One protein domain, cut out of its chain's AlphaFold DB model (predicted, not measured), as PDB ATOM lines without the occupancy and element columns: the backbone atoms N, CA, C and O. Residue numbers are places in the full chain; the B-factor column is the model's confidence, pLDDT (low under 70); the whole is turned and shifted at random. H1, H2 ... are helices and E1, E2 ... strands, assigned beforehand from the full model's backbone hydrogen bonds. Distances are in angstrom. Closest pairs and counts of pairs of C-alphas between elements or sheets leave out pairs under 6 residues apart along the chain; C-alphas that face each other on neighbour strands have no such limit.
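AT A GLANCE: This is residues 2 to 189 of the 202 residues of an uncharacterized protein of Escherichia coli (UniProt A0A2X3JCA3). Six strands, E2, E3, E4, E7, E8 and E9, ring a closed barrel, and helix H6 crosses its outside. The hairpin of E5 and E6 extends the sheet beyond the ring and is covered by helices H2 and H5; H1 lies far out beyond H2 at one end of the long axis, H4 and the turn of E8 and E9 at the other. The printed part has 188 residues, with six named helices and nine named strands in the order H1 H2 E1 E2 E3 H3 H4 E4 H5 E5 E6 E7 E8 E9 H6; the class is mixed and the neighbour strands are antiparallel. It is compact, with a radius of gyration of the C-alphas of 18.1 A, yet elongated, spanning 60 by 38 by 29 A.

HOW THE PARTS SIT: Round the barrel run E2, residues 43 to 47, E3, 53 to 56, E4, 80 to 89, E7, 128 to 133, E8, 147 to 156, and E9, 159 to 173, which closes on E2. Within hydrogen-bond range are, in ring order, N 45 and O 54 at 2.8 A, N 55 and O 85 at 2.9 A, N 82 and O 131 at 2.8 A, N 132 and O 151 at 2.9 A, N 152 and O 163 at 2.9 A, and N 46 and O 168 at 2.9 A. E7, E8 and E9 form a meander, each strand the antiparallel neighbour of the one before. E9 bends by 84 degrees at residue 170, and E1, residues 31 to 33, pairs with its residues 171 to 173, N 32 to O 172 at 2.9 A. E6, residues 112 to 117, neighbours E4, N 88 to O 117 at 2.8 A, and forms a hairpin with E5, residues 104 to 109, N 105 to O 116 at 2.8 A. Outside the barrel, H2, residues 15 to 30, runs across the strands at a height of 9.4 A; its closest C-alphas to E5 are Met 27 and Tyr 106, 4.9 A. H5, residues 92 to 98, touches residues 19 to 23 of H2 at a steep tilt of 55 degrees, closest C-alphas Tyr 22 and Leu 96, 7.3 A. H6, residues 175 to 189, outside at 9.1 A, runs across E7 at 66 degrees on the local plane; C-alphas Val 128 and Ala 185 are closest, 6.7 A. H3, residues 60 to 63, and H4, residues 71 to 76, are on the barrel, with C-alphas 63 and 73 at 7.4 A and 6.5 A from C-alpha 80. H1, residues 2 to 8, is not on it and is apart from H2. Every O i to N i+4 pair is within range in H1, H2 and H4, 10 of 11 in H6 and 1 of 3 in H5, where 2 of 4 O i to N i+3 pairs are; H3 is too short for an i+4 pair.

IN THESE COORDINATES: H1 begins at C-alpha 2, (65.238, 30.176, -53.253), and H6 ends at C-alpha 189, (29.751, 8.655, -42.238). From first to last C-alpha E9 measures 35.6 A, E4 and E8 27.1 A each, H2 22.5 A and H6 20.7 A.

THE WHOLE: The C-alphas farthest apart, Tyr 4 and Gly 158, are 64.4 A apart. The printed part has no cut; the link E7 to E8, residues 134 to 146, is long. Mean pLDDT of the printed part is 85.0; residues 2 to 7, 9, 13, 36 to 37, 60 to 69 and 137 to 144 are under 70.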
ATOM      1  N   LEU A   2      65.984  29.513 -54.345       57.97
ATOM      2  CA  LEU A   2      65.238  30.176 -53.253       57.97
ATOM      3  C   LEU A   2      65.936  31.376 -52.582       57.97
ATOM      4  O   LEU A   2      65.287  32.396 -52.382       57.97
ATOM      5  N   GLN A   3      67.247  31.312 -52.313       66.75
ATOM      6  CA  GLN A   3      68.018  32.494 -51.873       66.75
ATOM      7  C   GLN A   3      67.907  33.653 -52.873       66.75
ATOM      8  O   GLN A   3      67.859  34.814 -52.483       66.75
ATOM      9  N   TYR A   4      67.814  33.317 -54.162       69.25
ATOM     10  CA  TYR A   4      67.609  34.283 -55.233       69.25
ATOM     11  C   TYR A   4      66.208  34.918 -55.177       69.25
ATOM     12  O   TYR A   4      66.089  36.123 -55.347       69.25
ATOM     13  N   CYS A   5      65.149  34.155 -54.884       65.06
ATOM     14  CA  CYS A   5      63.815  34.734 -54.682       65.06
ATOM     15  C   CYS A   5      63.765  35.630 -53.432       65.06
ATOM     16  O   CYS A   5      63.245  36.740 -53.508       65.06
ATOM     17  N   SER A   6      64.358  35.188 -52.316       69.56
ATOM     18  CA  SER A   6      64.421  35.957 -51.062       69.56
ATOM     19  C   SER A   6      65.140  37.292 -51.253       69.56
ATOM     20  O   SER A   6      64.638  38.325 -50.822       69.56
ATOM     21  N   SER A   7      66.271  37.293 -51.971       69.44
ATOM     22  CA  SER A   7      67.027  38.518 -52.251       69.44
ATOM     23  C   SER A   7      66.320  39.452 -53.235       69.44
ATOM     24  O   SER A   7      66.449  40.666 -53.120       69.44
ATOM     25  N   LYS A   8      65.537  38.919 -54.184       77.19
ATOM     26  CA  LYS A   8      64.714  39.734 -55.095       77.19
ATOM     27  C   LYS A   8      63.507  40.378 -54.417       77.19
ATOM     28  O   LYS A   8      63.002  41.363 -54.942       77.19
ATOM     29  N   MET A   9      63.053  39.826 -53.295       69.88
ATOM     30  CA  MET A   9      61.890  40.306 -52.541       69.88
ATOM     31  C   MET A   9      62.265  41.078 -51.268       69.88
ATOM     32  O   MET A   9      61.364  41.470 -50.535       69.88
ATOM     33  N   ASP A  10      63.562  41.286 -51.011       70.94
ATOM     34  CA  ASP A  10      64.092  41.916 -49.792       70.94
ATOM     35  C   ASP A  10      63.598  41.248 -48.493       70.94
ATOM     36  O   ASP A  10      63.241  41.891 -47.508       70.94
ATOM     37  N   LEU A  11      63.531  39.912 -48.509       70.12
ATOM     38  CA  LEU A  11      63.092  39.107 -47.369       70.12
ATOM     39  C   LEU A  11      64.286  38.406 -46.701       70.12
ATOM     40  O   LEU A  11      65.187  37.930 -47.408       70.12
ATOM     41  N   PRO A  12      64.290  38.270 -45.359       71.50
ATOM     42  CA  PRO A  12      65.320  37.517 -44.653       71.50
ATOM     43  C   PRO A  12      65.331  36.051 -45.107       71.50
ATOM     44  O   PRO A  12      64.293  35.410 -45.176       71.50
ATOM     45  N   SER A  13      66.501  35.478 -45.394       67.19
ATOM     46  CA  SER A  13      66.609  34.075 -45.823       67.19
ATOM     47  C   SER A  13      66.926  33.146 -44.643       67.19
ATOM     48  O   SER A  13      68.037  32.615 -44.552       67.19
ATOM     49  N   ASN A  14      65.988  32.972 -43.710       75.88
ATOM     50  CA  ASN A  14      66.115  32.016 -42.602       75.88
ATOM     51  C   ASN A  14      65.054  30.899 -42.688       75.88
ATOM     52  O   ASN A  14      64.112  30.986 -43.480       75.88
ATOM     53  N   ASN A  15      65.228  29.825 -41.904       73.25
ATOM     54  CA  ASN A  15      64.301  28.685 -41.930       73.25
ATOM     55  C   ASN A  15      62.859  29.082 -41.611       73.25
ATOM     56  O   ASN A  15      61.936  28.587 -42.256       73.25
ATOM     57  N   ASP A  16      62.670  30.019 -40.687       79.06
ATOM     58  CA  ASP A  16      61.345  30.511 -40.333       79.06
ATOM     59  C   ASP A  16      60.689  31.212 -41.523       79.06
ATOM     60  O   ASP A  16      59.546  30.903 -41.851       79.06
ATOM     61  N   THR A  17      61.424  32.039 -42.272       78.94
ATOM     62  CA  THR A  17      60.913  32.677 -43.490       78.94
ATOM     63  C   THR A  17      60.491  31.651 -44.540       78.94
ATOM     64  O   THR A  17      59.448  31.827 -45.169       78.94
ATOM     65  N   TYR A  18      61.211  30.533 -44.697       80.81
ATOM     66  CA  TYR A  18      60.767  29.463 -45.602       80.81
ATOM     67  C   TYR A  18      59.426  28.876 -45.167       80.81
ATOM     68  O   TYR A  18      58.517  28.714 -45.984       80.81
ATOM     69  N   HIS A  19      59.273  28.580 -43.881       86.94
ATOM     70  CA  HIS A  19      58.029  28.036 -43.350       86.94
ATOM     71  C   HIS A  19      56.861  29.014 -43.483       86.94
ATOM     72  O   HIS A  19      55.754  28.620 -43.856       86.94
ATOM     73  N   GLU A  20      57.119  30.299 -43.258       86.69
ATOM     74  CA  GLU A  20      56.153  31.371 -43.455       86.69
ATOM     75  C   GLU A  20      55.693  31.498 -44.909       86.69
ATOM     76  O   GLU A  20      54.495  31.672 -45.156       86.69
ATOM     77  N   MET A  21      56.620  31.380 -45.863       87.75
ATOM     78  CA  MET A  21      56.312  31.394 -47.294       87.75
ATOM     79  C   MET A  21      55.437  30.204 -47.687       87.75
ATOM     80  O   MET A  21      54.432  30.390 -48.371       87.75
ATOM     81  N   TYR A  22      55.772  28.990 -47.238       90.69
ATOM     82  CA  TYR A  22      54.964  27.805 -47.539       90.69
ATOM     83  C   TYR A  22      53.587  27.852 -46.878       90.69
ATOM     84  O   TYR A  22      52.607  27.451 -47.503       90.69
ATOM     85  N   HIS A  23      53.480  28.368 -45.649       92.94
ATOM     86  CA  HIS A  23      52.178  28.603 -45.018       92.94
ATOM     87  C   HIS A  23      51.332  29.557 -45.864       92.94
ATOM     88  O   HIS A  23      50.210  29.207 -46.221       92.94
ATOM     89  N   ALA A  24      51.884  30.713 -46.247       90.50
ATOM     90  CA  ALA A  24      51.171  31.702 -47.050       90.50
ATOM     91  C   ALA A  24      50.770  31.150 -48.428       90.50
ATOM     92  O   ALA A  24      49.643  31.364 -48.876       90.50
ATOM     93  N   LEU A  25      51.660  30.393 -49.077       91.69
ATOM     94  CA  LEU A  25      51.388  29.737 -50.353       91.69
ATOM     95  C   LEU A  25      50.256  28.715 -50.218       91.69
ATOM     96  O   LEU A  25      49.278  28.789 -50.958       91.69
ATOM     97  N   ASN A  26      50.351  27.798 -49.253       93.56
ATOM     98  CA  ASN A  26      49.329  26.778 -49.030       93.56
ATOM     99  C   ASN A  26      47.992  27.400 -48.624       93.56
ATOM    100  O   ASN A  26      46.947  26.956 -49.101       93.56
ATOM    101  N   MET A  27      48.004  28.451 -47.800       92.88
ATOM    102  CA  MET A  27      46.804  29.209 -47.456       92.88
ATOM    103  C   MET A  27      46.178  29.830 -48.705       92.88
ATOM    104  O   MET A  27      44.997  29.603 -48.931       92.88
ATOM    105  N   ASN A  28      46.949  30.536 -49.538       91.88
ATOM    106  CA  ASN A  28      46.454  31.183 -50.759       91.88
ATOM    107  C   ASN A  28      45.916  30.178 -51.796       91.88
ATOM    108  O   ASN A  28      44.910  30.433 -52.466       91.88
ATOM    109  N   LEU A  29      46.577  29.023 -51.923       91.94
ATOM    110  CA  LEU A  29      46.146  27.941 -52.807       91.94
ATOM    111  C   LEU A  29      44.859  27.281 -52.310       91.94
ATOM    112  O   LEU A  29      43.977  27.004 -53.116       91.94
ATOM    113  N   SER A  30      44.735  27.040 -51.004       92.38
ATOM    114  CA  SER A  30      43.630  26.250 -50.445       92.38
ATOM    115  C   SER A  30      42.429  27.072 -49.995       92.38
ATOM    116  O   SER A  30      41.307  26.567 -50.006       92.38
ATOM    117  N   SER A  31      42.628  28.333 -49.620       91.38
ATOM    118  CA  SER A  31      41.613  29.149 -48.964       91.38
ATOM    119  C   SER A  31      41.722  30.633 -49.309       91.38
ATOM    120  O   SER A  31      42.717  31.117 -49.846       91.38
ATOM    121  N   LYS A  32      40.655  31.361 -48.998       90.12
ATOM    122  CA  LYS A  32      40.581  32.823 -49.011       90.12
ATOM    123  C   LYS A  32      39.999  33.309 -47.685       90.12
ATOM    124  O   LYS A  32      39.395  32.534 -46.935       90.12
ATOM    125  N   ASN A  33      40.167  34.595 -47.393       86.00
ATOM    126  CA  ASN A  33      39.413  35.217 -46.310       86.00
ATOM    127  C   ASN A  33      37.912  35.087 -46.586       86.00
ATOM    128  O   ASN A  33      37.481  35.044 -47.740       86.00
ATOM    129  N   PHE A  34      37.128  34.972 -45.518       83.62
ATOM    130  CA  PHE A  34      35.686  34.877 -45.663       83.62
ATOM    131  C   PHE A  34      35.110  36.248 -46.037       83.62
ATOM    132  O   PHE A  34      35.088  37.175 -45.224       83.62
ATOM    133  N   GLU A  35      34.683  36.362 -47.288       79.19
ATOM    134  CA  GLU A  35      34.068  37.562 -47.868       79.19
ATOM    135  C   GLU A  35      32.617  37.312 -48.297       79.19
ATOM    136  O   GLU A  35      31.887  38.258 -48.586       79.19
ATOM    137  N   ASP A  36      32.207  36.042 -48.328       68.56
ATOM    138  CA  ASP A  36      30.902  35.617 -48.813       68.56
ATOM    139  C   ASP A  36      29.806  35.959 -47.782       68.56
ATOM    140  O   ASP A  36      30.043  35.998 -46.580       68.56
ATOM    141  N   GLY A  37      28.587  36.248 -48.242       67.62
ATOM    142  CA  GLY A  37      27.478  36.645 -47.359       67.62
ATOM    143  C   GLY A  37      26.742  35.479 -46.688       67.62
ATOM    144  O   GLY A  37      25.825  35.710 -45.906       67.62
ATOM    145  N   HIS A  38      27.092  34.234 -47.019       76.50
ATOM    146  CA  HIS A  38      26.404  33.037 -46.540       76.50
ATOM    147  C   HIS A  38      27.381  31.878 -46.325       76.50
ATOM    148  O   HIS A  38      28.438  31.802 -46.949       76.50
ATOM    149  N   ILE A  39      27.003  30.964 -45.433       85.81
ATOM    150  CA  ILE A  39      27.749  29.735 -45.156       85.81
ATOM    151  C   ILE A  39      27.665  28.820 -46.377       85.81
ATOM    152  O   ILE A  39      26.580  28.586 -46.902       85.81
ATOM    153  N   SER A  40      28.799  28.266 -46.792       88.50
ATOM    154  CA  SER A  40      28.888  27.274 -47.866       88.50
ATOM    155  C   SER A  40      29.822  26.114 -47.489       88.50
ATOM    156  O   SER A  40      30.536  26.170 -46.479       88.50
ATOM    157  N   THR A  41      29.847  25.052 -48.295       92.00
ATOM    158  CA  THR A  41      30.809  23.954 -48.125       92.00
ATOM    159  C   THR A  41      32.231  24.512 -48.106       92.00
ATOM    160  O   THR A  41      32.612  25.300 -48.970       92.00
ATOM    161  N   GLY A  42      33.039  24.120 -47.122       93.62
ATOM    162  CA  GLY A  42      34.400  24.629 -46.959       93.62
ATOM    163  C   GLY A  42      34.526  25.892 -46.103       93.62
ATOM    164  O   GLY A  42      35.638  26.399 -45.948       93.62
ATOM    165  N   THR A  43      33.430  26.400 -45.536       94.12
ATOM    166  CA  THR A  43      33.484  27.515 -44.579       94.12
ATOM    167  C   THR A  43      34.184  27.074 -43.296       94.12
ATOM    168  O   THR A  43      33.801  26.072 -42.693       94.12
ATOM    169  N   ILE A  44      35.193  27.826 -42.857       95.44
ATOM    170  CA  ILE A  44      35.917  27.586 -41.607       95.44
ATOM    171  C   ILE A  44      35.371  28.516 -40.528       95.44
ATOM    172  O   ILE A  44      35.413  29.744 -40.665       95.44
ATOM    173  N   PHE A  45      34.922  27.920 -39.430       94.56
ATOM    174  CA  PHE A  45      34.415  28.605 -38.252       94.56
ATOM    175  C   PHE A  45      35.446  28.598 -37.126       94.56
ATOM    176  O   PHE A  45      36.214  27.648 -36.960       94.56
ATOM    177  N   PHE A  46      35.413  29.649 -36.319       95.25
ATOM    178  CA  PHE A  46      36.104  29.724 -35.042       95.25
ATOM    179  C   PHE A  46      35.096  30.038 -33.944       95.25
ATOM    180  O   PHE A  46      34.456  31.087 -33.992       95.25
ATOM    181  N   ASP A  47      34.977  29.148 -32.968       94.25
ATOM    182  CA  ASP A  47      34.179  29.393 -31.775       94.25
ATOM    183  C   ASP A  47      34.918  30.368 -30.858       94.25
ATOM    184  O   ASP A  47      36.025  30.096 -30.378       94.25
ATOM    185  N   THR A  48      34.308  31.531 -30.643       88.12
ATOM    186  CA  THR A  48      34.900  32.611 -29.853       88.12
ATOM    187  C   THR A  48      34.932  32.325 -28.358       88.12
ATOM    188  O   THR A  48      35.711  32.965 -27.655       88.12
ATOM    189  N   GLU A  49      34.121  31.385 -27.876       90.62
ATOM    190  CA  GLU A  49      34.008  31.050 -26.455       90.62
ATOM    191  C   GLU A  49      34.903  29.861 -26.100       90.62
ATOM    192  O   GLU A  49      35.734  29.955 -25.196       90.62
ATOM    193  N   SER A  50      34.815  28.764 -26.859       91.75
ATOM    194  CA  SER A  50      35.592  27.546 -26.580       91.75
ATOM    195  C   SER A  50      36.986  27.512 -27.225       91.75
ATOM    196  O   SER A  50      37.781  26.617 -26.938       91.75
ATOM    197  N   ASN A  51      37.316  28.477 -28.093       92.12
ATOM    198  CA  ASN A  51      38.527  28.497 -28.930       92.12
ATOM    199  C   ASN A  51      38.672  27.291 -29.883       92.12
ATOM    200  O   ASN A  51      39.781  26.999 -30.356       92.12
ATOM    201  N   LYS A  52      37.568  26.604 -30.192       95.81
ATOM    202  CA  LYS A  52      37.533  25.490 -31.144       95.81
ATOM    203  C   LYS A  52      37.380  25.959 -32.586       95.81
ATOM    204  O   LYS A  52      36.950  27.076 -32.871       95.81
ATOM    205  N   TRP A  53      37.772  25.087 -33.506       97.25
ATOM    206  CA  TRP A  53      37.725  25.335 -34.940       97.25
ATOM    207  C   TRP A  53      36.872  24.276 -35.613       97.25
ATOM    208  O   TRP A  53      36.953  23.102 -35.260       97.25
ATOM    209  N   TYR A  54      36.096  24.689 -36.609       97.12
ATOM    210  CA  TYR A  54      35.210  23.789 -37.336       97.12
ATOM    211  C   TYR A  54      35.272  24.054 -38.839       97.12
ATOM    212  O   TYR A  54      35.514  25.181 -39.267       97.12
ATOM    213  N   LEU A  55      35.021  23.026 -39.644       96.75
ATOM    214  CA  LEU A  55      34.900  23.119 -41.099       96.75
ATOM    215  C   LEU A  55      33.520  22.648 -41.543       96.75
ATOM    216  O   LEU A  55      33.156  21.509 -41.273       96.75
ATOM    217  N   CYS A  56      32.785  23.477 -42.282       94.88
ATOM    218  CA  CYS A  56      31.529  23.077 -42.906       94.88
ATOM    219  C   CYS A  56      31.776  22.060 -44.024       94.88
ATOM    220  O   CYS A  56      32.498  22.341 -44.983       94.88
ATOM    221  N   VAL A  57      31.130  20.902 -43.923       94.38
ATOM    222  CA  VAL A  57      31.182  19.824 -44.924       94.38
ATOM    223  C   VAL A  57      29.788  19.403 -45.407       94.38
ATOM    224  O   VAL A  57      29.665  18.430 -46.146       94.38
ATOM    225  N   SER A  58      28.734  20.130 -45.023       89.12
ATOM    226  CA  SER A  58      27.419  20.017 -45.672       89.12
ATOM    227  C   SER A  58      27.501  20.393 -47.145       89.12
ATOM    228  O   SER A  58      28.325  21.226 -47.528       89.12
ATOM    229  N   ALA A  59      26.633  19.806 -47.970       76.88
ATOM    230  CA  ALA A  59      26.557  20.159 -49.378       76.88
ATOM    231  C   ALA A  59      26.043  21.591 -49.548       76.88
ATOM    232  O   ALA A  59      25.144  22.030 -48.836       76.88
ATOM    233  N   ALA A  60      26.612  22.329 -50.504       66.19
ATOM    234  CA  ALA A  60      26.257  23.726 -50.725       66.19
ATOM    235  C   ALA A  60      24.762  23.904 -51.048       66.19
ATOM    236  O   ALA A  60      24.175  24.891 -50.621       66.19
ATOM    237  N   CYS A  61      24.133  22.929 -51.715       57.34
ATOM    238  CA  CYS A  61      22.690  22.914 -51.979       57.34
ATOM    239  C   CYS A  61      21.839  22.927 -50.700       57.34
ATOM    240  O   CYS A  61      20.803  23.586 -50.669       57.34
ATOM    241  N   ASP A  62      22.309  22.284 -49.627       57.12
ATOM    242  CA  ASP A  62      21.628  22.264 -48.327       57.12
ATOM    243  C   ASP A  62      21.737  23.616 -47.615       57.12
ATOM    244  O   ASP A  62      20.905  23.964 -46.780       57.12
ATOM    245  N   LEU A  63      22.763  24.393 -47.964       58.22
ATOM    246  CA  LEU A  63      23.092  25.679 -47.359       58.22
ATOM    247  C   LEU A  63      22.433  26.863 -48.082       58.22
ATOM    248  O   LEU A  63      22.456  27.978 -47.562       58.22
ATOM    249  N   VAL A  64      21.801  26.650 -49.240       61.75
ATOM    250  CA  VAL A  64      21.023  27.689 -49.927       61.75
ATOM    251  C   VAL A  64      19.609  27.745 -49.325       61.75
ATOM    252  O   VAL A  64      18.888  26.745 -49.380       61.75
ATOM    253  N   PRO A  65      19.157  28.900 -48.787       58.09
ATOM    254  CA  PRO A  65      17.873  29.006 -48.084       58.09
ATOM    255  C   PRO A  65      16.656  28.511 -48.880       58.09
ATOM    256  O   PRO A  65      15.728  27.967 -48.289       58.09
ATOM    257  N   THR A  66      16.672  28.653 -50.208       59.78
ATOM    258  CA  THR A  66      15.538  28.365 -51.101       59.78
ATOM    259  C   THR A  66      15.560  26.981 -51.759       59.78
ATOM    260  O   THR A  66      14.604  26.651 -52.455       59.78
ATOM    261  N   GLN A  67      16.616  26.174 -51.580       59.41
ATOM    262  CA  GLN A  67      16.790  24.901 -52.310       59.41
ATOM    263  C   GLN A  67      16.786  23.638 -51.434       59.41
ATOM    264  O   GLN A  67      16.835  22.525 -51.954       59.41
ATOM    265  N   GLY A  68      16.678  23.778 -50.110       56.94
ATOM    266  CA  GLY A  68      16.600  22.634 -49.202       56.94
ATOM    267  C   GLY A  68      15.204  22.009 -49.163       56.94
ATOM    268  O   GLY A  68      14.372  22.452 -48.378       56.94
ATOM    269  N   ASN A  69      14.963  20.962 -49.956       59.88
ATOM    270  CA  ASN A  69      13.674  20.247 -49.988       59.88
ATOM    271  C   ASN A  69      13.553  19.112 -48.961       59.88
ATOM    272  O   ASN A  69      12.491  18.499 -48.844       59.88
ATOM    273  N   ASP A  70      14.616  18.815 -48.213       72.38
ATOM    274  CA  ASP A  70      14.549  17.750 -47.223       72.38
ATOM    275  C   ASP A  70      13.570  18.086 -46.086       72.38
ATOM    276  O   ASP A  70      13.542  19.221 -45.594       72.38
ATOM    277  N   PRO A  71      12.818  17.100 -45.560       80.19
ATOM    278  CA  PRO A  71      11.828  17.337 -44.510       80.19
ATOM    279  C   PRO A  71      12.392  18.000 -43.249       80.19
ATOM    280  O   PRO A  71      11.665  18.651 -42.504       80.19
ATOM    281  N   HIS A  72      13.676  17.799 -42.943       79.38
ATOM    282  CA  HIS A  72      14.311  18.446 -41.795       79.38
ATOM    283  C   HIS A  72      14.623  19.929 -42.056       79.38
ATOM    284  O   HIS A  72      14.517  20.719 -41.125       79.38
ATOM    285  N   HIS A  73      14.907  20.334 -43.297       78.31
ATOM    286  CA  HIS A  73      15.087  21.743 -43.653       78.31
ATOM    287  C   HIS A  73      13.798  22.543 -43.472       78.31
ATOM    288  O   HIS A  73      13.817  23.602 -42.853       78.31
ATOM    289  N   VAL A  74      12.667  22.002 -43.936       79.19
ATOM    290  CA  VAL A  74      11.354  22.642 -43.762       79.19
ATOM    291  C   VAL A  74      10.997  22.763 -42.279       79.19
ATOM    292  O   VAL A  74      10.569  23.823 -41.835       79.19
ATOM    293  N   ARG A  75      11.219  21.697 -41.497       84.12
ATOM    294  CA  ARG A  75      10.914  21.673 -40.055       84.12
ATOM    295  C   ARG A  75      11.783  22.613 -39.225       84.12
ATOM    296  O   ARG A  75      11.324  23.078 -38.189       84.12
ATOM    297  N   LEU A  76      13.028  22.835 -39.640       85.50
ATOM    298  CA  LEU A  76      13.974  23.664 -38.898       85.50
ATOM    299  C   LEU A  76      13.992  25.117 -39.362       85.50
ATOM    300  O   LEU A  76      14.549  25.934 -38.644       85.50
ATOM    301  N   SER A  77      13.383  25.461 -40.502       82.94
ATOM    302  CA  SER A  77      13.353  26.832 -41.021       82.94
ATOM    303  C   SER A  77      12.880  27.844 -39.958       82.94
ATOM    304  O   SER A  77      11.834  27.622 -39.347       82.94
ATOM    305  N   PRO A  78      13.602  28.964 -39.739       81.88
ATOM    306  CA  PRO A  78      14.724  29.481 -40.536       81.88
ATOM    307  C   PRO A  78      16.107  28.920 -40.147       81.88
ATOM    308  O   PRO A  78      17.122  29.338 -40.694       81.88
ATOM    309  N   HIS A  79      16.196  28.001 -39.193       87.56
ATOM    310  CA  HIS A  79      17.444  27.358 -38.786       87.56
ATOM    311  C   HIS A  79      17.927  26.328 -39.820       87.56
ATOM    312  O   HIS A  79      17.153  25.791 -40.620       87.56
ATOM    313  N   ARG A  80      19.229  26.030 -39.803       86.19
ATOM    314  CA  ARG A  80      19.851  25.078 -40.729       86.19
ATOM    315  C   ARG A  80      20.726  24.074 -39.997       86.19
ATOM    316  O   ARG A  80      21.700  24.454 -39.358       86.19
ATOM    317  N   LEU A  81      20.401  22.790 -40.127       89.88
ATOM    318  CA  LEU A  81      21.289  21.715 -39.693       89.88
ATOM    319  C   LEU A  81      22.473  21.629 -40.659       89.88
ATOM    320  O   LEU A  81      22.275  21.498 -41.865       89.88
ATOM    321  N   ILE A  82      23.692  21.682 -40.134       91.38
ATOM    322  CA  ILE A  82      24.911  21.518 -40.919       91.38
ATOM    323  C   ILE A  82      25.810  20.453 -40.303       91.38
ATOM    324  O   ILE A  82      25.860  20.279 -39.086       91.38
ATOM    325  N   LYS A  83      26.548  19.760 -41.165       93.25
ATOM    326  CA  LYS A  83      27.606  18.827 -40.805       93.25
ATOM    327  C   LYS A  83      28.936  19.564 -40.791       93.25
ATOM    328  O   LYS A  83      29.260  20.299 -41.734       93.25
ATOM    329  N   VAL A  84      29.721  19.329 -39.749       95.44
ATOM    330  CA  VAL A  84      31.040  19.930 -39.571       95.44
ATOM    331  C   VAL A  84      32.108  18.890 -39.244       95.44
ATOM    332  O   VAL A  84      31.812  17.821 -38.719       95.44
ATOM    333  N   LEU A  85      33.362  19.222 -39.545       96.25
ATOM    334  CA  LEU A  85      34.535  18.580 -38.952       96.25
ATOM    335  C   LEU A  85      35.079  19.463 -37.833       96.25
ATOM    336  O   LEU A  85      35.257  20.660 -38.059       96.25
ATOM    337  N   GLU A  86      35.392  18.893 -36.671       96.44
ATOM    338  CA  GLU A  86      36.235  19.574 -35.683       96.44
ATOM    339  C   GLU A  86      37.681  19.615 -36.192       96.44
ATOM    340  O   GLU A  86      38.203  18.646 -36.752       96.44
ATOM    341  N   LEU A  87      38.319  20.772 -36.036       97.06
ATOM    342  CA  LEU A  87      39.689  21.015 -36.454       97.06
ATOM    343  C   LEU A  87      40.586  21.214 -35.230       97.06
ATOM    344  O   LEU A  87      40.293  21.999 -34.327       97.06
ATOM    345  N   PHE A  88      41.740  20.559 -35.252       96.56
ATOM    346  CA  PHE A  88      42.693  20.512 -34.148       96.56
ATOM    347  C   PHE A  88      43.962  21.280 -34.499       96.56
ATOM    348  O   PHE A  88      44.379  21.299 -35.656       96.56
ATOM    349  N   ASN A  89      44.620  21.909 -33.524       95.19
ATOM    350  CA  ASN A  89      45.898  22.569 -33.802       95.19
ATOM    351  C   ASN A  89      46.957  21.524 -34.202       95.19
ATOM    352  O   ASN A  89      47.138  20.516 -33.521       95.19
ATOM    353  N   ALA A  90      47.683  21.799 -35.281       94.44
ATOM    354  CA  ALA A  90      48.829  21.023 -35.737       94.44
ATOM    355  C   ALA A  90      50.121  21.830 -35.579       94.44
ATOM    356  O   ALA A  90      50.116  23.063 -35.589       94.44
ATOM    357  N   SER A  91      51.251  21.133 -35.463       92.81
ATOM    358  CA  SER A  91      52.557  21.780 -35.534       92.81
ATOM    359  C   SER A  91      52.957  22.027 -36.987       92.81
ATOM    360  O   SER A  91      52.639  21.246 -37.887       92.81
ATOM    361  N   GLN A  92      53.748  23.073 -37.202       91.19
ATOM    362  CA  GLN A  92      54.400  23.355 -38.481       91.19
ATOM    363  C   GLN A  92      55.199  22.156 -39.014       91.19
ATOM    364  O   GLN A  92      55.132  21.844 -40.200       91.19
ATOM    365  N   SER A  93      55.915  21.460 -38.122       90.38
ATOM    366  CA  SER A  93      56.730  20.283 -38.447       90.38
ATOM    367  C   SER A  93      55.917  19.086 -38.941       90.38
ATOM    368  O   SER A  93      56.453  18.264 -39.676       90.38
ATOM    369  N   LYS A  94      54.633  18.987 -38.570       91.25
ATOM    370  CA  LYS A  94      53.713  17.970 -39.098       91.25
ATOM    371  C   LYS A  94      52.978  18.470 -40.344       91.25
ATOM    372  O   LYS A  94      52.770  17.698 -41.270       91.25
ATOM    373  N   ALA A  95      52.576  19.738 -40.377       92.62
ATOM    374  CA  ALA A  95      51.708  20.251 -41.432       92.62
ATOM    375  C   ALA A  95      52.428  20.443 -42.774       92.62
ATOM    376  O   ALA A  95      51.939  19.974 -43.799       92.62
ATOM    377  N   LEU A  96      53.593  21.101 -42.772       92.25
ATOM    378  CA  LEU A  96      54.279  21.485 -44.010       92.25
ATOM    379  C   LEU A  96      54.828  20.302 -44.824       92.25
ATOM    380  O   LEU A  96      54.627  20.317 -46.036       92.25
ATOM    381  N   PRO A  97      55.473  19.278 -44.224       92.62
ATOM    382  CA  PRO A  97      56.005  18.149 -44.996       92.62
ATOM    383  C   PRO A  97      54.940  17.259 -45.640       92.62
ATOM    384  O   PRO A  97      55.280  16.442 -46.482       92.62
ATOM    385  N   PHE A  98      53.682  17.390 -45.214       91.75
ATOM    386  CA  PHE A  98      52.554  16.573 -45.657       91.75
ATOM    387  C   PHE A  98      51.379  17.467 -46.091       91.75
ATOM    388  O   PHE A  98      50.208  17.137 -45.866       91.75
ATOM    389  N   ALA A  99      51.676  18.643 -46.648       89.50
ATOM    390  CA  ALA A  99      50.676  19.633 -47.047       89.50
ATOM    391  C   ALA A  99      49.703  19.089 -48.113       89.50
ATOM    392  O   ALA A  99      48.547  19.503 -48.181       89.50
ATOM    393  N   GLU A 100      50.157  18.125 -48.906       86.94
ATOM    394  CA  GLU A 100      49.432  17.438 -49.969       86.94
ATOM    395  C   GLU A 100      48.492  16.331 -49.464       86.94
ATOM    396  O   GLU A 100      47.572  15.931 -50.178       86.94
ATOM    397  N   HIS A 101      48.625  15.888 -48.206       87.00
ATOM    398  CA  HIS A 101      47.845  14.777 -47.636       87.00
ATOM    399  C   HIS A 101      46.374  15.122 -47.320       87.00
ATOM    400  O   HIS A 101      45.715  14.369 -46.610       87.00
ATOM    401  N   SER A 102      45.841  16.253 -47.805       85.62
ATOM    402  CA  SER A 102      44.435  16.676 -47.627       85.62
ATOM    403  C   SER A 102      43.915  16.555 -46.184       85.62
ATOM    404  O   SER A 102      42.740  16.296 -45.949       85.62
ATOM    405  N   LYS A 103      44.805  16.735 -45.201       91.38
ATOM    406  CA  LYS A 103      44.507  16.623 -43.764       91.38
ATOM    407  C   LYS A 103      44.818  17.890 -42.976       91.38
ATOM    408  O   LYS A 103      44.383  18.002 -41.835       91.38
ATOM    409  N   TYR A 104      45.528  18.839 -43.594       95.31
ATOM    410  CA  TYR A 104      45.914  20.098 -42.972       95.31
ATOM    411  C   TYR A 104      45.301  21.304 -43.667       95.31
ATOM    412  O   TYR A 104      45.207  21.346 -44.890       95.31
ATOM    413  N   ILE A 105      44.933  22.295 -42.866       95.62
ATOM    414  CA  ILE A 105      44.330  23.551 -43.291       95.62
ATOM    415  C   ILE A 105      45.164  24.698 -42.717       95.62
ATOM    416  O   ILE A 105      45.589  24.662 -41.562       95.62
ATOM    417  N   TYR A 106      45.394  25.724 -43.528       95.12
ATOM    418  CA  TYR A 106      46.268  26.849 -43.207       95.12
ATOM    419  C   TYR A 106      45.428  28.113 -43.085       95.12
ATOM    420  O   TYR A 106      44.753  28.490 -44.038       95.12
ATOM    421  N   VAL A 107      45.448  28.762 -41.919       93.56
ATOM    422  CA  VAL A 107      44.650  29.975 -41.669       93.56
ATOM    423  C   VAL A 107      45.442  31.033 -40.911       93.56
ATOM    424  O   VAL A 107      46.435  30.734 -40.242       93.56
ATOM    425  N   MET A 108      44.957  32.274 -40.972       91.19
ATOM    426  CA  MET A 108      45.434  33.387 -40.150       91.19
ATOM    427  C   MET A 108      44.439  33.702 -39.026       91.19
ATOM    428  O   MET A 108      43.248  33.963 -39.246       91.19
ATOM    429  N   HIS A 109      44.932  33.737 -37.792       90.69
ATOM    430  CA  HIS A 109      44.147  34.093 -36.615       90.69
ATOM    431  C   HIS A 109      44.920  35.075 -35.736       90.69
ATOM    432  O   HIS A 109      46.014  34.758 -35.296       90.69
ATOM    433  N   LYS A 110      44.355  36.266 -35.471       88.56
ATOM    434  CA  LYS A 110      44.997  37.329 -34.666       88.56
ATOM    435  C   LYS A 110      46.438  37.636 -35.117       88.56
ATOM    436  O   LYS A 110      47.350  37.711 -34.305       88.56
ATOM    437  N   ASN A 111      46.628  37.768 -36.432       85.94
ATOM    438  CA  ASN A 111      47.931  37.968 -37.076       85.94
ATOM    439  C   ASN A 111      48.959  36.837 -36.849       85.94
ATOM    440  O   ASN A 111      50.144  37.013 -37.107       85.94
ATOM    441  N   GLN A 112      48.510  35.667 -36.391       90.19
ATOM    442  CA  GLN A 112      49.333  34.477 -36.223       90.19
ATOM    443  C   GLN A 112      48.929  33.403 -37.227       90.19
ATOM    444  O   GLN A 112      47.742  33.168 -37.487       90.19
ATOM    445  N   ARG A 113      49.942  32.731 -37.768       90.69
ATOM    446  CA  ARG A 113      49.775  31.583 -38.654       90.69
ATOM    447  C   ARG A 113      49.330  30.384 -37.834       90.69
ATOM    448  O   ARG A 113      49.989  30.003 -36.869       90.69
ATOM    449  N   LYS A 114      48.216  29.782 -38.230       94.44
ATOM    450  CA  LYS A 114      47.736  28.526 -37.666       94.44
ATOM    451  C   LYS A 114      47.765  27.420 -38.705       94.44
ATOM    452  O   LYS A 114      47.463  27.638 -39.881       94.44
ATOM    453  N   TYR A 115      48.094  26.239 -38.205       95.31
ATOM    454  CA  TYR A 115      48.014  24.968 -38.900       95.31
ATOM    455  C   TYR A 115      46.935  24.158 -38.192       95.31
ATOM    456  O   TYR A 115      47.002  23.962 -36.978       95.31
ATOM    457  N   LEU A 116      45.922  23.739 -38.932       96.56
ATOM    458  CA  LEU A 116      44.792  22.980 -38.420       96.56
ATOM    459  C   LEU A 116      44.799  21.587 -39.045       96.56
ATOM    460  O   LEU A 116      45.174  21.441 -40.201       96.56
ATOM    461  N   SER A 117      44.396  20.577 -38.290       96.00
ATOM    462  CA  SER A 117      44.297  19.174 -38.687       96.00
ATOM    463  C   SER A 117      42.850  18.722 -38.570       96.00
ATOM    464  O   SER A 117      42.181  19.079 -37.606       96.00
ATOM    465  N   ILE A 118      42.382  17.893 -39.501       94.94
ATOM    466  CA  ILE A 118      41.079  17.212 -39.370       94.94
ATOM    467  C   ILE A 118      41.115  16.025 -38.393       94.94
ATOM    468  O   ILE A 118      40.086  15.418 -38.118       94.94
ATOM    469  N   PHE A 119      42.303  15.673 -37.897       93.88
ATOM    470  CA  PHE A 119      42.531  14.580 -36.957       93.88
ATOM    471  C   PHE A 119      43.020  15.098 -35.610       93.88
ATOM    472  O   PHE A 119      43.891  15.974 -35.555       93.88
ATOM    473  N   GLU A 120      42.506  14.503 -34.538       92.44
ATOM    474  CA  GLU A 120      42.947  14.760 -33.172       92.44
ATOM    475  C   GLU A 120      44.200  13.932 -32.848       92.44
ATOM    476  O   GLU A 120      44.160  12.700 -32.819       92.44
ATOM    477  N   GLY A 121      45.324  14.603 -32.586       86.69
ATOM    478  CA  GLY A 121      46.582  13.939 -32.242       86.69
ATOM    479  C   GLY A 121      47.061  12.991 -33.347       86.69
ATOM    480  O   GLY A 121      47.268  13.417 -34.483       86.69
ATOM    481  N   ASP A 122      47.243  11.717 -32.996       83.31
ATOM    482  CA  ASP A 122      47.678  10.658 -33.919       83.31
ATOM    483  C   ASP A 122      46.518   9.745 -34.366       83.31
ATOM    484  O   ASP A 122      46.738   8.689 -34.964       83.31
ATOM    485  N   LYS A 123      45.264  10.142 -34.099       87.25
ATOM    486  CA  LYS A 123      44.092   9.435 -34.629       87.25
ATOM    487  C   LYS A 123      44.076   9.522 -36.157       87.25
ATOM    488  O   LYS A 123      44.502  10.504 -36.756       87.25
ATOM    489  N   THR A 124      43.529   8.497 -36.798       83.56
ATOM    490  CA  THR A 124      43.381   8.427 -38.265       83.56
ATOM    491  C   THR A 124      41.974   8.785 -38.732       83.56
ATOM    492  O   THR A 124      41.675   8.736 -39.925       83.56
ATOM    493  N   LEU A 125      41.092   9.104 -37.784       87.12
ATOM    494  CA  LEU A 125      39.670   9.301 -38.001       87.12
ATOM    495  C   LEU A 125      39.282  10.740 -37.681       87.12
ATOM    496  O   LEU A 125      39.673  11.233 -36.619       87.12
ATOM    497  N   PRO A 126      38.550  11.418 -38.579       91.94
ATOM    498  CA  PRO A 126      38.110  12.772 -38.318       91.94
ATOM    499  C   PRO A 126      36.954  12.772 -37.317       91.94
ATOM    500  O   PRO A 126      36.175  11.820 -37.244       91.94
ATOM    501  N   VAL A 127      36.825  13.866 -36.571       91.75
ATOM    502  CA  VAL A 127      35.684  14.084 -35.679       91.75
ATOM    503  C   VAL A 127      34.617  14.839 -36.464       91.75
ATOM    504  O   VAL A 127      34.768  16.026 -36.748       91.75
ATOM    505  N   VAL A 128      33.579  14.112 -36.883       92.12
ATOM    506  CA  VAL A 128      32.401  14.668 -37.563       92.12
ATOM    507  C   VAL A 128      31.335  14.967 -36.517       92.12
ATOM    508  O   VAL A 128      31.027  14.097 -35.705       92.12
ATOM    509  N   ASP A 129      30.740  16.151 -36.588       91.56
ATOM    510  CA  ASP A 129      29.634  16.556 -35.722       91.56
ATOM    511  C   ASP A 129      28.558  17.311 -36.520       91.56
ATOM    512  O   ASP A 129      28.736  17.626 -37.705       91.56
ATOM    513  N   TYR A 130      27.431  17.597 -35.879       92.38
ATOM    514  CA  TYR A 130      26.326  18.361 -36.437       92.38
ATOM    515  C   TYR A 130      25.984  19.539 -35.532       92.38
ATOM    516  O   TYR A 130      25.879  19.407 -34.317       92.38
ATOM    517  N   MET A 131      25.740  20.691 -36.141       93.31
ATOM    518  CA  MET A 131      25.246  21.872 -35.438       93.31
ATOM    519  C   MET A 131      24.041  22.449 -36.172       93.31
ATOM    520  O   MET A 131      23.911  22.307 -37.389       93.31
ATOM    521  N   VAL A 132      23.167  23.125 -35.438       92.31
ATOM    522  CA  VAL A 132      22.046  23.874 -36.006       92.31
ATOM    523  C   VAL A 132      22.418  25.351 -36.012       92.31
ATOM    524  O   VAL A 132      22.478  25.985 -34.963       92.31
ATOM    525  N   VAL A 133      22.678  25.900 -37.197       90.75
ATOM    526  CA  VAL A 133      22.859  27.341 -37.409       90.75
ATOM    527  C   VAL A 133      21.515  28.021 -37.221       90.75
ATOM    528  O   VAL A 133      20.531  27.658 -37.870       90.75
ATOM    529  N   LEU A 134      21.460  29.003 -36.330       89.31
ATOM    530  CA  LEU A 134      20.226  29.709 -36.039       89.31
ATOM    531  C   LEU A 134      19.988  30.819 -37.067       89.31
ATOM    532  O   LEU A 134      20.935  31.489 -37.467       89.31
ATOM    533  N   ASN A 135      18.726  31.037 -37.465       82.56
ATOM    534  CA  ASN A 135      18.327  32.176 -38.301       82.56
ATOM    535  C   ASN A 135      19.108  32.262 -39.630       82.56
ATOM    536  O   ASN A 135      19.496  33.335 -40.094       82.56
ATOM    537  N   HIS A 136      19.348  31.105 -40.248       74.75
ATOM    538  CA  HIS A 136      20.094  30.984 -41.494       74.75
ATOM    539  C   HIS A 136      19.311  31.619 -42.653       74.75
ATOM    540  O   HIS A 136      18.275  31.109 -43.074       74.75
ATOM    541  N   GLY A 137      19.818  32.731 -43.189       58.09
ATOM    542  CA  GLY A 137      19.186  33.473 -44.289       58.09
ATOM    543  C   GLY A 137      18.449  34.747 -43.869       58.09
ATOM    544  O   GLY A 137      17.996  35.492 -44.733       58.09
ATOM    545  N   THR A 138      18.380  35.040 -42.571       57.41
ATOM    546  CA  THR A 138      17.942  36.345 -42.060       57.41
ATOM    547  C   THR A 138      19.154  37.085 -41.515       57.41
ATOM    548  O   THR A 138      19.757  36.651 -40.539       57.41
ATOM    549  N   THR A 139      19.528  38.197 -42.144       51.62
ATOM    550  CA  THR A 139      20.463  39.150 -41.541       51.62
ATOM    551  C   THR A 139      19.820  39.707 -40.278       51.62
ATOM    552  O   THR A 139      18.786  40.368 -40.357       51.62
ATOM    553  N   VAL A 140      20.398  39.404 -39.119       51.34
ATOM    554  CA  VAL A 140      19.984  40.008 -37.853       51.34
ATOM    555  C   VAL A 140      20.658  41.377 -37.767       51.34
ATOM    556  O   VAL A 140      21.888  41.468 -37.760       51.34
ATOM    557  N   ASP A 141      19.865  42.447 -37.758       43.69
ATOM    558  CA  ASP A 141      20.378  43.813 -37.641       43.69
ATOM    559  C   ASP A 141      21.181  43.980 -36.338       43.69
ATOM    560  O   ASP A 141      20.705  43.660 -35.249       43.69
ATOM    561  N   GLY A 142      22.409  44.495 -36.452       51.78
ATOM    562  CA  GLY A 142      23.284  44.796 -35.312       51.78
ATOM    563  C   GLY A 142      24.280  43.701 -34.910       51.78
ATOM    564  O   GLY A 142      25.088  43.941 -34.012       51.78
ATOM    565  N   GLU A 143      24.287  42.532 -35.560       58.69
ATOM    566  CA  GLU A 143      25.328  41.526 -35.310       58.69
ATOM    567  C   GLU A 143      26.675  41.900 -35.954       58.69
ATOM    568  O   GLU A 143      26.749  42.478 -37.043       58.69
ATOM    569  N   GLU A 144      27.774  41.568 -35.263       67.75
ATOM    570  CA  GLU A 144      29.123  41.709 -35.812       67.75
ATOM    571  C   GLU A 144      29.219  40.953 -37.143       67.75
ATOM    572  O   GLU A 144      28.900  39.763 -37.226       67.75
ATOM    573  N   LYS A 145      29.715  41.634 -38.184       73.25
ATOM    574  CA  LYS A 145      29.921  41.027 -39.501       73.25
ATOM    575  C   LYS A 145      30.704  39.720 -39.349       73.25
ATOM    576  O   LYS A 145      31.752  39.691 -38.698       73.25
ATOM    577  N   ASN A 146      30.226  38.669 -40.011       79.19
ATOM    578  CA  ASN A 146      30.829  37.337 -40.015       79.19
ATOM    579  C   ASN A 146      30.768  36.593 -38.667       79.19
ATOM    580  O   ASN A 146      31.589  35.702 -38.444       79.19
ATOM    581  N   ILE A 147      29.832  36.917 -37.776       86.88
ATOM    582  CA  ILE A 147      29.531  36.102 -36.594       86.88
ATOM    583  C   ILE A 147      28.122  35.533 -36.720       86.88
ATOM    584  O   ILE A 147      27.220  36.228 -37.164       86.88
ATOM    585  N   ILE A 148      27.962  34.261 -36.363       87.62
ATOM    586  CA  ILE A 148      26.684  33.551 -36.368       87.62
ATOM    587  C   ILE A 148      26.471  32.850 -35.029       87.62
ATOM    588  O   ILE A 148      27.428  32.453 -34.354       87.62
ATOM    589  N   SER A 149      25.205  32.646 -34.688       90.94
ATOM    590  CA  SER A 149      24.798  31.817 -33.557       90.94
ATOM    591  C   SER A 149      24.436  30.416 -34.044       90.94
ATOM    592  O   SER A 149      23.706  30.256 -35.023       90.94
ATOM    593  N   ALA A 150      24.933  29.389 -33.365       92.50
ATOM    594  CA  ALA A 150      24.570  28.002 -33.625       92.50
ATOM    595  C   ALA A 150      24.385  27.245 -32.308       92.50
ATOM    596  O   ALA A 150      24.730  27.743 -31.237       92.50
ATOM    597  N   VAL A 151      23.817  26.045 -32.380       94.25
ATOM    598  CA  VAL A 151      23.701  25.143 -31.230       94.25
ATOM    599  C   VAL A 151      24.205  23.754 -31.598       94.25
ATOM    600  O   VAL A 151      23.909  23.248 -32.683       94.25
ATOM    601  N   PHE A 152      24.941  23.128 -30.688       94.12
ATOM    602  CA  PHE A 152      25.127  21.681 -30.690       94.12
ATOM    603  C   PHE A 152      23.971  21.024 -29.942       94.12
ATOM    604  O   PHE A 152      23.427  21.598 -28.999       94.12
ATOM    605  N   LEU A 153      23.599  19.818 -30.358       90.56
ATOM    606  CA  LEU A 153      22.609  19.016 -29.650       90.56
ATOM    607  C   LEU A 153      23.342  18.056 -28.714       90.56
ATOM    608  O   LEU A 153      24.192  17.287 -29.158       90.56
ATOM    609  N   SER A 154      23.012  18.090 -27.427       90.00
ATOM    610  CA  SER A 154      23.568  17.188 -26.416       90.00
ATOM    611  C   SER A 154      22.460  16.439 -25.682       90.00
ATOM    612  O   SER A 154      21.291  16.820 -25.730       90.00
ATOM    613  N   ASN A 155      22.822  15.342 -25.018       89.56
ATOM    614  CA  ASN A 155      21.931  14.646 -24.097       89.56
ATOM    615  C   ASN A 155      22.228  15.114 -22.672       89.56
ATOM    616  O   ASN A 155      23.361  14.989 -22.205       89.56
ATOM    617  N   MET A 156      21.202  15.601 -21.986       85.19
ATOM    618  CA  MET A 156      21.231  15.844 -20.551       85.19
ATOM    619  C   MET A 156      19.979  15.213 -19.942       85.19
ATOM    620  O   MET A 156      18.851  15.573 -20.288       85.19
ATOM    621  N   ASP A 157      20.195  14.224 -19.078       87.50
ATOM    622  CA  ASP A 157      19.149  13.466 -18.383       87.50
ATOM    623  C   ASP A 157      18.103  12.828 -19.317       87.50
ATOM    624  O   ASP A 157      16.904  12.822 -19.040       87.50
ATOM    625  N   GLY A 158      18.554  12.299 -20.459       88.88
ATOM    626  CA  GLY A 158      17.701  11.644 -21.454       88.88
ATOM    627  C   GLY A 158      16.967  12.608 -22.389       88.88
ATOM    628  O   GLY A 158      16.269  12.151 -23.292       88.88
ATOM    629  N   ASN A 159      17.138  13.922 -22.209       88.56
ATOM    630  CA  ASN A 159      16.530  14.951 -23.043       88.56
ATOM    631  C   ASN A 159      17.562  15.604 -23.960       88.56
ATOM    632  O   ASN A 159      18.717  15.813 -23.586       88.56
ATOM    633  N   VAL A 160      17.117  15.970 -25.164       88.69
ATOM    634  CA  VAL A 160      17.929  16.760 -26.091       88.69
ATOM    635  C   VAL A 160      17.979  18.199 -25.591       88.69
ATOM    636  O   VAL A 160      16.939  18.836 -25.425       88.69
ATOM    637  N   GLN A 161      19.185  18.708 -25.377       90.62
ATOM    638  CA  GLN A 161      19.427  20.097 -25.020       90.62
ATOM    639  C   GLN A 161      20.285  20.797 -26.066       90.62
ATOM    640  O   GLN A 161      21.134  20.193 -26.723       90.62
ATOM    641  N   ASN A 162      20.055  22.101 -26.191       92.31
ATOM    642  CA  ASN A 162      20.829  22.972 -27.055       92.31
ATOM    643  C   ASN A 162      22.018  23.526 -26.271       92.31
ATOM    644  O   ASN A 162      21.832  24.222 -25.273       92.31
ATOM    645  N   VAL A 163      23.226  23.269 -26.755       93.31
ATOM    646  CA  VAL A 163      24.454  23.898 -26.267       93.31
ATOM    647  C   VAL A 163      24.787  25.053 -27.213       93.31
ATOM    648  O   VAL A 163      25.195  24.792 -28.348       93.31
ATOM    649  N   PRO A 164      24.565  26.317 -26.811       92.56
ATOM    650  CA  PRO A 164      24.813  27.465 -27.672       92.56
ATOM    651  C   PRO A 164      26.303  27.637 -27.949       92.56
ATOM    652  O   PRO A 164      27.139  27.411 -27.079       92.56
ATOM    653  N   VAL A 165      26.617  28.061 -29.170       93.50
ATOM    654  CA  VAL A 165      27.963  28.426 -29.609       93.50
ATOM    655  C   VAL A 165      27.915  29.659 -30.499       93.50
ATOM    656  O   VAL A 165      26.984  29.856 -31.289       93.50
ATOM    657  N   ARG A 166      28.956  30.486 -30.396       92.31
ATOM    658  CA  ARG A 166      29.100  31.709 -31.183       92.31
ATOM    659  C   ARG A 166      30.279  31.576 -32.133       92.31
ATOM    660  O   ARG A 166      31.437  31.505 -31.724       92.31
ATOM    661  N   LEU A 167      29.977  31.523 -33.425       92.19
ATOM    662  CA  LEU A 167      30.935  31.146 -34.456       92.19
ATOM    663  C   LEU A 167      31.309  32.343 -35.316       92.19
ATOM    664  O   LEU A 167      30.462  32.964 -35.951       92.19
ATOM    665  N   LYS A 168      32.605  32.629 -35.403       91.88
ATOM    666  CA  LYS A 168      33.163  33.587 -36.353       91.88
ATOM    667  C   LYS A 168      33.553  32.884 -37.648       91.88
ATOM    668  O   LYS A 168      34.364  31.960 -37.634       91.88
ATOM    669  N   LEU A 169      33.032  33.358 -38.770       91.44
ATOM    670  CA  LEU A 169      33.363  32.907 -40.119       91.44
ATOM    671  C   LEU A 169      34.741  33.470 -40.490       91.44
ATOM    672  O   LEU A 169      34.932  34.681 -40.622       91.44
ATOM    673  N   LYS A 170      35.746  32.594 -40.565       91.75
ATOM    674  CA  LYS A 170      37.161  32.991 -40.636       91.75
ATOM    675  C   LYS A 170      37.728  32.938 -42.042       91.75
ATOM    676  O   LYS A 170      38.420  33.868 -42.460       91.75
ATOM    677  N   SER A 171      37.475  31.846 -42.742       92.12
ATOM    678  CA  SER A 171      38.069  31.569 -44.045       92.12
ATOM    679  C   SER A 171      37.130  30.688 -44.854       92.12
ATOM    680  O   SER A 171      36.289  29.991 -44.293       92.12
ATOM    681  N   GLN A 172      37.291  30.713 -46.168       93.94
ATOM    682  CA  GLN A 172      36.551  29.871 -47.097       93.94
ATOM    683  C   GLN A 172      37.552  29.044 -47.896       93.94
ATOM    684  O   GLN A 172      38.432  29.604 -48.558       93.94
ATOM    685  N   LEU A 173      37.432  27.718 -47.840       94.50
ATOM    686  CA  LEU A 173      38.198  26.839 -48.719       94.50
ATOM    687  C   LEU A 173      37.747  27.023 -50.170       94.50
ATOM    688  O   LEU A 173      36.561  27.210 -50.454       94.50
ATOM    689  N   ARG A 174      38.694  26.934 -51.104       93.31
ATOM    690  CA  ARG A 174      38.380  26.865 -52.536       93.31
ATOM    691  C   ARG A 174      37.701  25.534 -52.851       93.31
ATOM    692  O   ARG A 174      38.001  24.524 -52.217       93.31
ATOM    693  N   THR A 175      36.847  25.525 -53.871       90.38
ATOM    694  CA  THR A 175      35.947  24.414 -54.222       90.38
ATOM    695  C   THR A 175      36.625  23.041 -54.203       90.38
ATOM    696  O   THR A 175      36.242  22.193 -53.408       90.38
ATOM    697  N   GLY A 176      37.722  22.851 -54.945       90.25
ATOM    698  CA  GLY A 176      38.403  21.549 -55.002       90.25
ATOM    699  C   GLY A 176      39.073  21.096 -53.693       90.25
ATOM    700  O   GLY A 176      39.435  19.929 -53.556       90.25
ATOM    701  N   TYR A 177      39.282  21.988 -52.721       92.62
ATOM    702  CA  TYR A 177      39.712  21.609 -51.369       92.62
ATOM    703  C   TYR A 177      38.503  21.310 -50.480       92.62
ATOM    704  O   TYR A 177      38.502  20.298 -49.784       92.62
ATOM    705  N   ALA A 178      37.460  22.140 -50.549       93.31
ATOM    706  CA  ALA A 178      36.210  21.943 -49.818       93.31
ATOM    707  C   ALA A 178      35.560  20.582 -50.136       93.31
ATOM    708  O   ALA A 178      35.225  19.831 -49.221       93.31
ATOM    709  N   GLU A 179      35.472  20.229 -51.420       92.19
ATOM    710  CA  GLU A 179      34.915  18.957 -51.902       92.19
ATOM    711  C   GLU A 179      35.685  17.743 -51.372       92.19
ATOM    712  O   GLU A 179      35.087  16.729 -51.020       92.19
ATOM    713  N   ARG A 180      37.015  17.847 -51.250       92.44
ATOM    714  CA  ARG A 180      37.840  16.765 -50.693       92.44
ATOM    715  C   ARG A 180      37.503  16.496 -49.231       92.44
ATOM    716  O   ARG A 180      37.315  15.340 -48.859       92.44
ATOM    717  N   TYR A 181      37.371  17.537 -48.413       94.38
ATOM    718  CA  TYR A 181      36.973  17.366 -47.012       94.38
ATOM    719  C   TYR A 181      35.533  16.876 -46.868       94.38
ATOM    720  O   TYR A 181      35.256  16.036 -46.009       94.38
ATOM    721  N   GLN A 182      34.632  17.337 -47.736       93.19
ATOM    722  CA  GLN A 182      33.272  16.814 -47.807       93.19
ATOM    723  C   GLN A 182      33.256  15.316 -48.141       93.19
ATOM    724  O   GLN A 182      32.559  14.548 -47.478       93.19
ATOM    725  N   ALA A 183      34.052  14.877 -49.119       91.31
ATOM    726  CA  ALA A 183      34.171  13.467 -49.477       91.31
ATOM    727  C   ALA A 183      34.712  12.626 -48.310       91.31
ATOM    728  O   ALA A 183      34.142  11.579 -48.006       91.31
ATOM    729  N   ILE A 184      35.744  13.108 -47.606       90.81
ATOM    730  CA  ILE A 184      36.299  12.444 -46.412       90.81
ATOM    731  C   ILE A 184      35.226  12.285 -45.326       90.81
ATOM    732  O   ILE A 184      35.056  11.194 -44.778       90.81
ATOM    733  N   ALA A 185      34.468  13.345 -45.028       90.69
ATOM    734  CA  ALA A 185      33.405  13.300 -44.024       90.69
ATOM    735  C   ALA A 185      32.271  12.333 -44.416       90.69
ATOM    736  O   ALA A 185      31.739  11.612 -43.566       90.69
ATOM    737  N   SER A 186      31.916  12.282 -45.701       87.38
ATOM    738  CA  SER A 186      30.902  11.362 -46.230       87.38
ATOM    739  C   SER A 186      31.356   9.904 -46.173       87.38
ATOM    740  O   SER A 186      30.609   9.068 -45.673       87.38
ATOM    741  N   GLN A 187      32.592   9.606 -46.587       86.31
ATOM    742  CA  GLN A 187      33.186   8.265 -46.483       86.31
ATOM    743  C   GLN A 187      33.305   7.795 -45.030       86.31
ATOM    744  O   GLN A 187      33.131   6.616 -44.727       86.31
ATOM    745  N   TYR A 188      33.597   8.715 -44.107       83.38
ATOM    746  CA  TYR A 188      33.571   8.415 -42.680       83.38
ATOM    747  C   TYR A 188      32.153   8.081 -42.194       83.38
ATOM    748  O   TYR A 188      31.969   7.109 -41.465       83.38
ATOM    749  N   SER A 189      31.154   8.854 -42.629       78.00
ATOM    750  CA  SER A 189      29.751   8.655 -42.238       78.00
ATOM    751  C   SER A 189      29.147   7.362 -42.805       78.00
ATOM    752  O   SER A 189      28.190   6.846 -42.240       78.00
TER     753      SER A 189